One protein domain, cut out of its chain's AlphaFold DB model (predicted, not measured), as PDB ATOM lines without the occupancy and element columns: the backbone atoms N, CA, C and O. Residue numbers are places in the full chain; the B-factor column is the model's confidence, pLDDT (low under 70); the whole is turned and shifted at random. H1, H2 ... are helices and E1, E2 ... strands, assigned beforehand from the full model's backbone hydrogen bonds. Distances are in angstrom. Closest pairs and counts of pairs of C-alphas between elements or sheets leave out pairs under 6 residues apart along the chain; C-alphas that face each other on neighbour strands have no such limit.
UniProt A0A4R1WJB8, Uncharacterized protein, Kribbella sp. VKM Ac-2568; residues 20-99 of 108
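This is residues 20 to 99 of the 108 residues of an uncharacterized protein of Kribbella sp. VKM Ac-2568 (UniProt A0A4R1WJB8). A small parallel sheet of three strands, E1, E2 and E3, makes one end of the model, and a helical hairpin of H2 and H3 reaches from it toward the long helix H1, which lies set off at the other end. H2 only grazes the sheet, H1 comes near H3 alone of the helices, and residues 22 to 32 stick out as a free stretch. The 80 printed residues hold three named helices and three named strands, in the order H1 E1 H2 H3 E2 E3; the sheet's order is E1 E2 E3 and the class is mixed. The whole is only just compact, close to loose, with a radius of gyration of the C-alphas of 13.5 A and spans of 40 by 30 by 20 A.

H1, residues 30 to 43, is not on the sheet. H1 is close to but not clearly touching H3, residues 67 to 74; their closest C-alphas are those of Thr 37 and Leu 68, 6.2 A apart, and they run the same way at a steep tilt of 39 degrees. E1, residues 47 to 50, is an edge strand, parallel to its neighbour E2, residues 77 to 81, at 23 degrees; N 78 and O 47 are within hydrogen-bond range at 2.8 A. H2, residues 54 to 61, only grazes the sheet with its residues 54 to 57. H2 and H3 form a helical hairpin and only just touch, with 3 pairs of C-alphas within 8 A; the closest are those of Trp 61 and Ala 69, 5.7 A apart, and the helices run opposite ways at a steep tilt of 41 degrees. H3 is not on the sheet. E1, H2, H3 and E2 make a strand-helix-strand unit, two parallel neighbour strands with helices between, and its crossover is right-handed. E2 is parallel to the edge strand E3, residues 94 to 98, at 30 degrees; N 95 and O 77 are 2.8 A apart. In H1, H2 and H3 every O i to N i+4 pair is within hydrogen-bond range.

H1 begins at C-alpha 30 at (172.762, 141.856, 97.253) and measures 20.1 A. E1 begins at C-alpha 47 at (166.761, 153.197, 114.949). E2 measures 12.7 A, and E3 measures 12.6 A and ends at C-alpha 98 at (160.347, 166.022, 121.048).

The two C-alphas farthest apart are those of Gln 31 and Gly 85, at 40.3 A. The printed part has no cut. The link from E2 to E3, residues 82 to 93, is long; the others are tight. The mean pLDDT of the printed part is 90.0, and no printed residue is under 70.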
ATOM      1  N   ASP A  20     163.888 166.587  95.318       88.06
ATOM      2  CA  ASP A  20     162.591 166.012  95.707       88.06
ATOM      3  C   ASP A  20     162.682 164.640  96.413       88.06
ATOM      4  O   ASP A  20     161.805 163.796  96.255       88.06
ATOM      5  N   ASN A  21     163.736 164.436  97.218       85.50
ATOM      6  CA  ASN A  21     164.045 163.181  97.918       85.50
ATOM      7  C   ASN A  21     164.273 161.984  96.974       85.50
ATOM      8  O   ASN A  21     164.045 160.843  97.362       85.50
ATOM      9  N   ASP A  22     164.739 162.224  95.743       88.56
ATOM     10  CA  ASP A  22     165.036 161.140  94.806       88.56
ATOM     11  C   ASP A  22     166.159 160.229  95.326       88.56
ATOM     12  O   ASP A  22     167.250 160.669  95.697       88.56
ATOM     13  N   LEU A  23     165.880 158.931  95.318       88.50
ATOM     14  CA  LEU A  23     166.762 157.868  95.776       88.50
ATOM     15  C   LEU A  23     167.255 156.990  94.613       88.50
ATOM     16  O   LEU A  23     167.923 155.986  94.841       88.50
ATOM     17  N   GLY A  24     166.965 157.365  93.361       88.06
ATOM     18  CA  GLY A  24     167.270 156.578  92.162       88.06
ATOM     19  C   GLY A  24     168.759 156.358  91.874       88.06
ATOM     20  O   GLY A  24     169.099 155.548  91.014       88.06
ATOM     21  N   PHE A  25     169.656 157.047  92.583       88.31
ATOM     22  CA  PHE A  25     171.096 156.787  92.520       88.31
ATOM     23  C   PHE A  25     171.520 155.558  93.339       88.31
ATOM     24  O   PHE A  25     172.637 155.072  93.150       88.31
ATOM     25  N   MET A  26     170.672 155.076  94.256       85.69
ATOM     26  CA  MET A  26     170.969 153.885  95.044       85.69
ATOM     27  C   MET A  26     170.957 152.653  94.144       85.69
ATOM     28  O   MET A  26     169.995 152.391  93.423       85.69
ATOM     29  N   ALA A  27     172.053 151.902  94.184       80.50
ATOM     30  CA  ALA A  27     172.193 150.652  93.461       80.50
ATOM     31  C   ALA A  27     171.960 149.490  94.422       80.50
ATOM     32  O   ALA A  27     172.581 149.429  95.483       80.50
ATOM     33  N   ASP A  28     171.089 148.562  94.034       75.38
ATOM     34  CA  ASP A  28     170.923 147.314  94.765       75.38
ATOM     35  C   ASP A  28     172.119 146.396  94.483       75.38
ATOM     36  O   ASP A  28     172.360 145.984  93.344       75.38
ATOM     37  N   ASP A  29     172.888 146.104  95.527       80.94
ATOM     38  CA  ASP A  29     173.934 145.090  95.521       80.94
ATOM     39  C   ASP A  29     173.604 144.081  96.630       80.94
ATOM     40  O   ASP A  29     173.783 144.387  97.813       80.94
ATOM     41  N   PRO A  30     173.152 142.865  96.275       79.19
ATOM     42  CA  PRO A  30     172.762 141.856  97.253       79.19
ATOM     43  C   PRO A  30     173.878 141.480  98.234       79.19
ATOM     44  O   PRO A  30     173.609 141.219  99.404       79.19
ATOM     45  N   GLN A  31     175.145 141.479  97.797       79.12
ATOM     46  CA  GLN A  31     176.268 141.135  98.676       79.12
ATOM     47  C   GLN A  31     176.544 142.246  99.685       79.12
ATOM     48  O   GLN A  31     176.862 141.978 100.850       79.12
ATOM     49  N   LEU A  32     176.426 143.494  99.232       75.12
ATOM     50  CA  LEU A  32     176.540 144.665 100.087       75.12
ATOM     51  C   LEU A  32     175.383 144.708 101.091       75.12
ATOM     52  O   LEU A  32     175.626 144.867 102.288       75.12
ATOM     53  N   GLY A  33     174.159 144.478 100.613       75.75
ATOM     54  CA  GLY A  33     172.942 144.400 101.412       75.75
ATOM     55  C   GLY A  33     173.044 143.346 102.510       75.75
ATOM     56  O   GLY A  33     172.859 143.680 103.679       75.75
ATOM     57  N   ASP A  34     173.420 142.111 102.176       76.88
ATOM     58  CA  ASP A  34     173.539 141.013 103.144       76.88
ATOM     59  C   ASP A  34     174.595 141.295 104.216       76.88
ATOM     60  O   ASP A  34     174.350 141.107 105.414       76.88
ATOM     61  N   LYS A  35     175.771 141.781 103.805       75.56
ATOM     62  CA  LYS A  35     176.868 142.060 104.735       75.56
ATOM     63  C   LYS A  35     176.535 143.227 105.664       75.56
ATOM     64  O   LYS A  35     176.694 143.099 106.877       75.56
ATOM     65  N   LEU A  36     176.038 144.336 105.114       72.88
ATOM     66  CA  LEU A  36     175.666 145.520 105.895       72.88
ATOM     67  C   LEU A  36     174.488 145.231 106.822       72.88
ATOM     68  O   LEU A  36     174.522 145.596 107.994       72.88
ATOM     69  N   THR A  37     173.483 144.507 106.329       76.31
ATOM     70  CA  THR A  37     172.337 144.061 107.125       76.31
ATOM     71  C   THR A  37     172.779 143.133 108.252       76.31
ATOM     72  O   THR A  37     172.296 143.252 109.375       76.31
ATOM     73  N   GLY A  38     173.695 142.198 107.995       81.62
ATOM     74  CA  GLY A  38     174.236 141.316 109.030       81.62
ATOM     75  C   GLY A  38     174.975 142.088 110.126       81.62
ATOM     76  O   GLY A  38     174.689 141.909 111.311       81.62
ATOM     77  N   GLU A  39     175.885 142.979 109.733       83.44
ATOM     78  CA  GLU A  39     176.679 143.775 110.671       83.44
ATOM     79  C   GLU A  39     175.798 144.735 111.479       83.44
ATOM     80  O   GLU A  39     175.844 144.697 112.711       83.44
ATOM     81  N   LEU A  40     174.934 145.521 110.824       82.62
ATOM     82  CA  LEU A  40     174.082 146.514 111.482       82.62
ATOM     83  C   LEU A  40     173.132 145.867 112.497       82.62
ATOM     84  O   LEU A  40     173.057 146.318 113.640       82.62
ATOM     85  N   ARG A  41     172.480 144.756 112.123       86.25
ATOM     86  CA  ARG A  41     171.584 144.006 113.021       86.25
ATOM     87  C   ARG A  41     172.298 143.428 114.241       86.25
ATOM     88  O   ARG A  41     171.667 143.225 115.272       86.25
ATOM     89  N   SER A  42     173.595 143.138 114.130       88.69
ATOM     90  CA  SER A  42     174.375 142.565 115.233       88.69
ATOM     91  C   SER A  42     174.811 143.599 116.278       88.69
ATOM     92  O   SER A  42     175.112 143.226 117.412       88.69
ATOM     93  N   VAL A  43     174.838 144.886 115.914       90.56
ATOM     94  CA  VAL A  43     175.364 145.966 116.772       90.56
ATOM     95  C   VAL A  43     174.341 147.045 117.125       90.56
ATOM     96  O   VAL A  43     174.593 147.827 118.045       90.56
ATOM     97  N   ALA A  44     173.201 147.104 116.430       92.38
ATOM     98  CA  ALA A  44     172.146 148.085 116.652       92.38
ATOM     99  C   ALA A  44     170.831 147.417 117.082       92.38
ATOM    100  O   ALA A  44     170.386 146.436 116.494       92.38
ATOM    101  N   ASP A  45     170.182 147.992 118.093       94.38
ATOM    102  CA  ASP A  45     168.868 147.561 118.600       94.38
ATOM    103  C   ASP A  45     167.823 148.695 118.582       94.38
ATOM    104  O   ASP A  45     166.704 148.510 119.049       94.38
ATOM    105  N   THR A  46     168.200 149.883 118.098       95.12
ATOM    106  CA  THR A  46     167.369 151.090 118.083       95.12
ATOM    107  C   THR A  46     167.690 151.900 116.837       95.12
ATOM    108  O   THR A  46     168.859 152.164 116.550       95.12
ATOM    109  N   ILE A  47     166.653 152.332 116.124       95.25
ATOM    110  CA  ILE A  47     166.761 153.197 114.949       95.25
ATOM    111  C   ILE A  47     166.401 154.625 115.358       95.25
ATOM    112  O   ILE A  47     165.418 154.854 116.062       95.25
ATOM    113  N   ILE A  48     167.181 155.599 114.896       95.19
ATOM    114  CA  ILE A  48     166.872 157.021 115.059       95.19
ATOM    115  C   ILE A  48     166.544 157.585 113.681       95.19
ATOM    116  O   ILE A  48     167.324 157.425 112.746       95.19
ATOM    117  N   VAL A  49     165.394 158.244 113.556       94.19
ATOM    118  CA  VAL A  49     164.906 158.799 112.287       94.19
ATOM    119  C   VAL A  49     164.379 160.216 112.492       94.19
ATOM    120  O   VAL A  49     163.854 160.557 113.549       94.19
ATOM    121  N   GLY A  50     164.531 161.080 111.491       93.44
ATOM    122  CA  GLY A  50     163.971 162.430 111.536       93.44
ATOM    123  C   GLY A  50     162.500 162.466 111.120       93.44
ATOM    124  O   GLY A  50     162.073 161.701 110.254       93.44
ATOM    125  N   ARG A  51     161.740 163.433 111.652       94.56
ATOM    126  CA  ARG A  51     160.335 163.707 111.284       94.56
ATOM    127  C   ARG A  51     160.060 163.669 109.772       94.56
ATOM    128  O   ARG A  51     159.019 163.179 109.355       94.56
ATOM    129  N   LYS A  52     160.962 164.226 108.954       92.50
ATOM    130  CA  LYS A  52     160.784 164.319 107.493       92.50
ATOM    131  C   LYS A  52     160.994 162.988 106.767       92.50
ATOM    132  O   LYS A  52     160.338 162.768 105.763       92.50
ATOM    133  N   SER A  53     161.874 162.127 107.274       91.69
ATOM    134  CA  SER A  53     162.192 160.836 106.651       91.69
ATOM    135  C   SER A  53     161.201 159.744 107.048       91.69
ATOM    136  O   SER A  53     161.011 158.792 106.298       91.69
ATOM    137  N   LEU A  54     160.551 159.881 108.213       94.75
ATOM    138  CA  LEU A  54     159.639 158.864 108.740       94.75
ATOM    139  C   LEU A  54     158.565 158.417 107.728       94.75
ATOM    140  O   LEU A  54     158.440 157.209 107.549       94.75
ATOM    141  N   PRO A  55     157.802 159.311 107.060       94.50
ATOM    142  CA  PRO A  55     156.695 158.878 106.205       94.50
ATOM    143  C   PRO A  55     157.149 158.053 104.995       94.50
ATOM    144  O   PRO A  55     156.531 157.042 104.677       94.50
ATOM    145  N   GLU A  56     158.242 158.459 104.344       92.12
ATOM    146  CA  GLU A  56     158.785 157.764 103.170       92.12
ATOM    147  C   GLU A  56     159.368 156.401 103.558       92.12
ATOM    148  O   GLU A  56     159.061 155.389 102.927       92.12
ATOM    149  N   MET A  57     160.131 156.350 104.655       93.94
ATOM    150  CA  MET A  57     160.666 155.094 105.178       93.94
ATOM    151  C   MET A  57     159.547 154.133 105.588       93.94
ATOM    152  O   MET A  57     159.592 152.960 105.228       93.94
ATOM    153  N   ALA A  58     158.530 154.619 106.301       96.06
ATOM    154  CA  ALA A  58     157.383 153.810 106.695       96.06
ATOM    155  C   ALA A  58     156.644 153.239 105.476       96.06
ATOM    156  O   ALA A  58     156.331 152.049 105.446       96.06
ATOM    157  N   GLY A  59     156.418 154.069 104.450       95.12
ATOM    158  CA  GLY A  59     155.759 153.657 103.210       95.12
ATOM    159  C   GLY A  59     156.497 152.534 102.480       95.12
ATOM    160  O   GLY A  59     155.861 151.602 101.998       95.12
ATOM    161  N   TYR A  60     157.831 152.580 102.447       92.81
ATOM    162  CA  TYR A  60     158.637 151.522 101.842       92.81
ATOM    163  C   TYR A  60     158.708 150.268 102.730       92.81
ATOM    164  O   TYR A  60     158.262 149.191 102.330       92.81
ATOM    165  N   TRP A  61     159.225 150.397 103.958       94.69
ATOM    166  CA  TRP A  61     159.602 149.249 104.794       94.69
ATOM    167  C   TRP A  61     158.425 148.387 105.239       94.69
ATOM    168  O   TRP A  61     158.598 147.183 105.410       94.69
ATOM    169  N   THR A  62     157.230 148.959 105.393       95.62
ATOM    170  CA  THR A  62     156.027 148.189 105.766       95.62
ATOM    171  C   THR A  62     155.535 147.257 104.659       95.62
ATOM    172  O   THR A  62     154.778 146.329 104.937       95.62
ATOM    173  N   THR A  63     155.976 147.481 103.418       95.62
ATOM    174  CA  THR A  63     155.627 146.658 102.249       95.62
ATOM    175  C   THR A  63     156.797 145.835 101.716       95.62
ATOM    176  O   THR A  63     156.597 144.985 100.853       95.62
ATOM    177  N   ALA A  64     158.010 146.092 102.209       92.88
ATOM    178  CA  ALA A  64     159.212 145.399 101.781       92.88
ATOM    179  C   ALA A  64     159.295 143.992 102.392       92.88
ATOM    180  O   ALA A  64     158.903 143.767 103.538       92.88
ATOM    181  N   ASP A  65     159.878 143.064 101.636       89.75
ATOM    182  CA  ASP A  65     160.105 141.685 102.060       89.75
ATOM    183  C   ASP A  65     161.561 141.449 102.493       89.75
ATOM    184  O   ASP A  65     162.475 142.218 102.188       89.75
ATOM    185  N   GLY A  66     161.785 140.334 103.189       87.56
ATOM    186  CA  GLY A  66     163.116 139.860 103.566       87.56
ATOM    187  C   GLY A  66     163.529 140.201 104.997       87.56
ATOM    188  O   GLY A  66     162.833 140.886 105.749       87.56
ATOM    189  N   GLU A  67     164.684 139.674 105.404       87.19
ATOM    190  CA  GLU A  67     165.127 139.756 106.799       87.19
ATOM    191  C   GLU A  67     165.434 141.183 107.263       87.19
ATOM    192  O   GLU A  67     165.221 141.507 108.434       87.19
ATOM    193  N   LEU A  68     165.928 142.039 106.358       86.44
ATOM    194  CA  LEU A  68     166.171 143.445 106.668       86.44
ATOM    195  C   LEU A  68     164.856 144.165 106.952       86.44
ATOM    196  O   LEU A  68     164.755 144.845 107.966       86.44
ATOM    197  N   ALA A  69     163.840 143.980 106.106       91.12
ATOM    198  CA  ALA A  69     162.531 144.588 106.305       91.12
ATOM    199  C   ALA A  69     161.890 144.117 107.619       91.12
ATOM    200  O   ALA A  69     161.404 144.936 108.401       91.12
ATOM    201  N   ALA A  70     161.979 142.817 107.923       92.31
ATOM    202  CA  ALA A  70     161.519 142.271 109.198       92.31
ATOM    203  C   ALA A  70     162.214 142.939 110.398       92.31
ATOM    204  O   ALA A  70     161.547 143.349 111.350       92.31
ATOM    205  N   TRP A  71     163.541 143.107 110.340       92.19
ATOM    206  CA  TRP A  71     164.288 143.805 111.386       92.19
ATOM    207  C   TRP A  71     163.923 145.292 111.468       92.19
ATOM    208  O   TRP A  71     163.647 145.785 112.560       92.19
ATOM    209  N   MET A  72     163.850 145.998 110.337       93.75
ATOM    210  CA  MET A  72     163.477 147.415 110.267       93.75
ATOM    211  C   MET A  72     162.101 147.661 110.896       93.75
ATOM    212  O   MET A  72     161.938 148.582 111.696       93.75
ATOM    213  N   ASN A  73     161.117 146.810 110.606       95.62
ATOM    214  CA  ASN A  73     159.766 146.922 111.158       95.62
ATOM    215  C   ASN A  73     159.715 146.579 112.659       95.62
ATOM    216  O   ASN A  73     159.115 147.327 113.432       95.62
ATOM    217  N   ALA A  74     160.407 145.524 113.101       95.56
ATOM    218  CA  ALA A  74     160.399 145.087 114.502       95.56
ATOM    219  C   ALA A  74     161.243 145.961 115.452       95.56
ATOM    220  O   ALA A  74     160.974 146.010 116.652       95.56
ATOM    221  N   THR A  75     162.271 146.640 114.942       96.00
ATOM    222  CA  THR A  75     163.223 147.387 115.778       96.00
ATOM    223  C   THR A  75     162.587 148.661 116.346       96.00
ATOM    224  O   THR A  75     161.936 149.390 115.594       96.00
ATOM    225  N   PRO A  76     162.774 148.984 117.641       97.19
ATOM    226  CA  PRO A  76     162.360 150.259 118.219       97.19
ATOM    227  C   PRO A  76     162.898 151.464 117.445       97.19
ATOM    228  O   PRO A  76     164.077 151.518 117.088       97.19
ATOM    229  N   LYS A  77     162.036 152.454 117.218       97.06
ATOM    230  CA  LYS A  77     162.360 153.686 116.498       97.06
ATOM    231  C   LYS A  77     162.145 154.890 117.398       97.06
ATOM    232  O   LYS A  77     161.112 155.023 118.058       97.06
ATOM    233  N   VAL A  78     163.108 155.797 117.386       96.75
ATOM    234  CA  VAL A  78     163.015 157.111 118.017       96.75
ATOM    235  C   VAL A  78     162.960 158.156 116.914       96.75
ATOM    236  O   VAL A  78     163.901 158.308 116.134       96.75
ATOM    237  N   VAL A  79     161.843 158.872 116.841       96.44
ATOM    238  CA  VAL A  79     161.605 159.913 115.846       96.44
ATOM    239  C   VAL A  79     161.954 161.261 116.453       96.44
ATOM    240  O   VAL A  79     161.325 161.699 117.415       96.44
ATOM    241  N   LEU A  80     162.955 161.921 115.880       95.38
ATOM    242  CA  LEU A  80     163.380 163.250 116.297       95.38
ATOM    243  C   LEU A  80     162.519 164.317 115.622       95.38
ATOM    244  O   LEU A  80     162.406 164.368 114.390       95.38
ATOM    245  N   SER A  81     161.940 165.195 116.436       93.69
ATOM    246  CA  SER A  81     161.102 166.294 115.973       93.69
ATOM    247  C   SER A  81     161.160 167.474 116.937       93.69
ATOM    248  O   SER A  81     161.232 167.306 118.148       93.69
ATOM    249  N   THR A  82     161.059 168.690 116.408       91.38
ATOM    250  CA  THR A  82     160.773 169.882 117.221       91.38
ATOM    251  C   THR A  82     159.274 170.087 117.446       91.38
ATOM    252  O   THR A  82     158.884 170.843 118.331       91.38
ATOM    253  N   ASP A  83     158.433 169.409 116.665       91.94
ATOM    254  CA  ASP A  83     156.983 169.379 116.828       91.94
ATOM    255  C   ASP A  83     156.595 168.259 117.800       91.94
ATOM    256  O   ASP A  83     156.736 167.075 117.479       91.94
ATOM    257  N   SER A  84     156.116 168.643 118.986       89.62
ATOM    258  CA  SER A  84     155.666 167.729 120.041       89.62
ATOM    259  C   SER A  84     154.333 167.039 119.743       89.62
ATOM    260  O   SER A  84     153.969 166.111 120.458       89.62
ATOM    261  N   GLY A  85     153.589 167.510 118.739       92.50
ATOM    262  CA  GLY A  85     152.323 166.924 118.298       92.50
ATOM    263  C   GLY A  85     152.464 165.989 117.097       92.50
ATOM    264  O   GLY A  85     151.451 165.525 116.581       92.50
ATOM    265  N   PHE A  86     153.689 165.732 116.628       94.81
ATOM    266  CA  PHE A  86     153.912 164.906 115.449       94.81
ATOM    267  C   PHE A  86     153.517 163.446 115.698       94.81
ATOM    268  O   PHE A  86     154.039 162.795 116.605       94.81
ATOM    269  N   ASP A  87     152.618 162.925 114.862       94.50
ATOM    270  CA  ASP A  87     152.204 161.527 114.910       94.50
ATOM    271  C   ASP A  87     153.276 160.619 114.297       94.50
ATOM    272  O   ASP A  87     153.655 160.754 113.132       94.50
ATOM    273  N   VAL A  88     153.758 159.674 115.101       96.12
ATOM    274  CA  VAL A  88     154.762 158.677 114.711       96.12
ATOM    275  C   VAL A  88     154.149 157.303 114.433       96.12
ATOM    276  O   VAL A  88     154.868 156.376 114.065       96.12
ATOM    277  N   GLY A  89     152.828 157.160 114.583       94.44
ATOM    278  CA  GLY A  89     152.095 155.902 114.434       94.44
ATOM    279  C   GLY A  89     152.088 155.328 113.017       94.44
ATOM    280  O   GLY A  89     151.675 154.187 112.831       94.44
ATOM    281  N   GLY A  90     152.587 156.073 112.024       92.19
ATOM    282  CA  GLY A  90     152.750 155.591 110.651       92.19
ATOM    283  C   GLY A  90     153.737 154.428 110.501       92.19
ATOM    284  O   GLY A  90     153.714 153.759 109.472       92.19
ATOM    285  N   TRP A  91     154.579 154.156 111.507       95.94
ATOM    286  CA  TRP A  91     155.483 153.008 111.514       95.94
ATOM    287  C   TRP A  91     155.529 152.348 112.892       95.94
ATOM    288  O   TRP A  91     155.791 153.013 113.898       95.94
ATOM    289  N   GLU A  92     155.306 151.035 112.948       95.06
ATOM    290  CA  GLU A  92     155.297 150.291 114.208       95.06
ATOM    291  C   GLU A  92     156.606 150.436 115.000       95.06
ATOM    292  O   GLU A  92     157.701 150.591 114.447       95.06
ATOM    293  N   ASN A  93     156.477 150.358 116.327       96.38
ATOM    294  CA  ASN A  93     157.564 150.521 117.295       96.38
ATOM    295  C   ASN A  93     158.196 151.925 117.320       96.38
ATOM    296  O   ASN A  93     159.325 152.075 117.786       96.38
ATOM    297  N   SER A  94     157.482 152.954 116.854       96.94
ATOM    298  CA  SER A  94     157.958 154.341 116.877       96.94
ATOM    299  C   SER A  94     157.561 155.101 118.139       96.94
ATOM    300  O   SER A  94     156.427 155.037 118.608       96.94
ATOM    301  N   THR A  95     158.505 155.881 118.656       96.75
ATOM    302  CA  THR A  95     158.323 156.807 119.776       96.75
ATOM    303  C   THR A  95     158.817 158.194 119.391       96.75
ATOM    304  O   THR A  95     159.807 158.331 118.674       96.75
ATOM    305  N   LEU A  96     158.121 159.235 119.843       95.88
ATOM    306  CA  LEU A  96     158.503 160.617 119.580       95.88
ATOM    307  C   LEU A  96     159.491 161.105 120.644       95.88
ATOM    308  O   LEU A  96     159.176 161.105 121.834       95.88
ATOM    309  N   ALA A  97     160.652 161.590 120.211       93.62
ATOM    310  CA  ALA A  97     161.544 162.398 121.033       93.62
ATOM    311  C   ALA A  97     161.426 163.859 120.581       93.62
ATOM    312  O   ALA A  97     162.007 164.273 119.575       93.62
ATOM    313  N   ALA A  98     160.614 164.618 121.322       82.50
ATOM    314  CA  ALA A  98     160.347 166.022 121.048       82.50
ATOM    315  C   ALA A  98     161.338 166.936 121.782       82.50
ATOM    316  O   ALA A  98     161.517 166.809 122.994       82.50
ATOM    317  N   GLY A  99     161.932 167.890 121.064       72.56
ATOM    318  CA  GLY A  99     162.827 168.900 121.634       72.56
ATOM    319  C   GLY A  99     164.174 168.999 120.923       72.56
ATOM    320  O   GLY A  99     164.411 168.344 119.910       72.56
TER     321      GLY A  99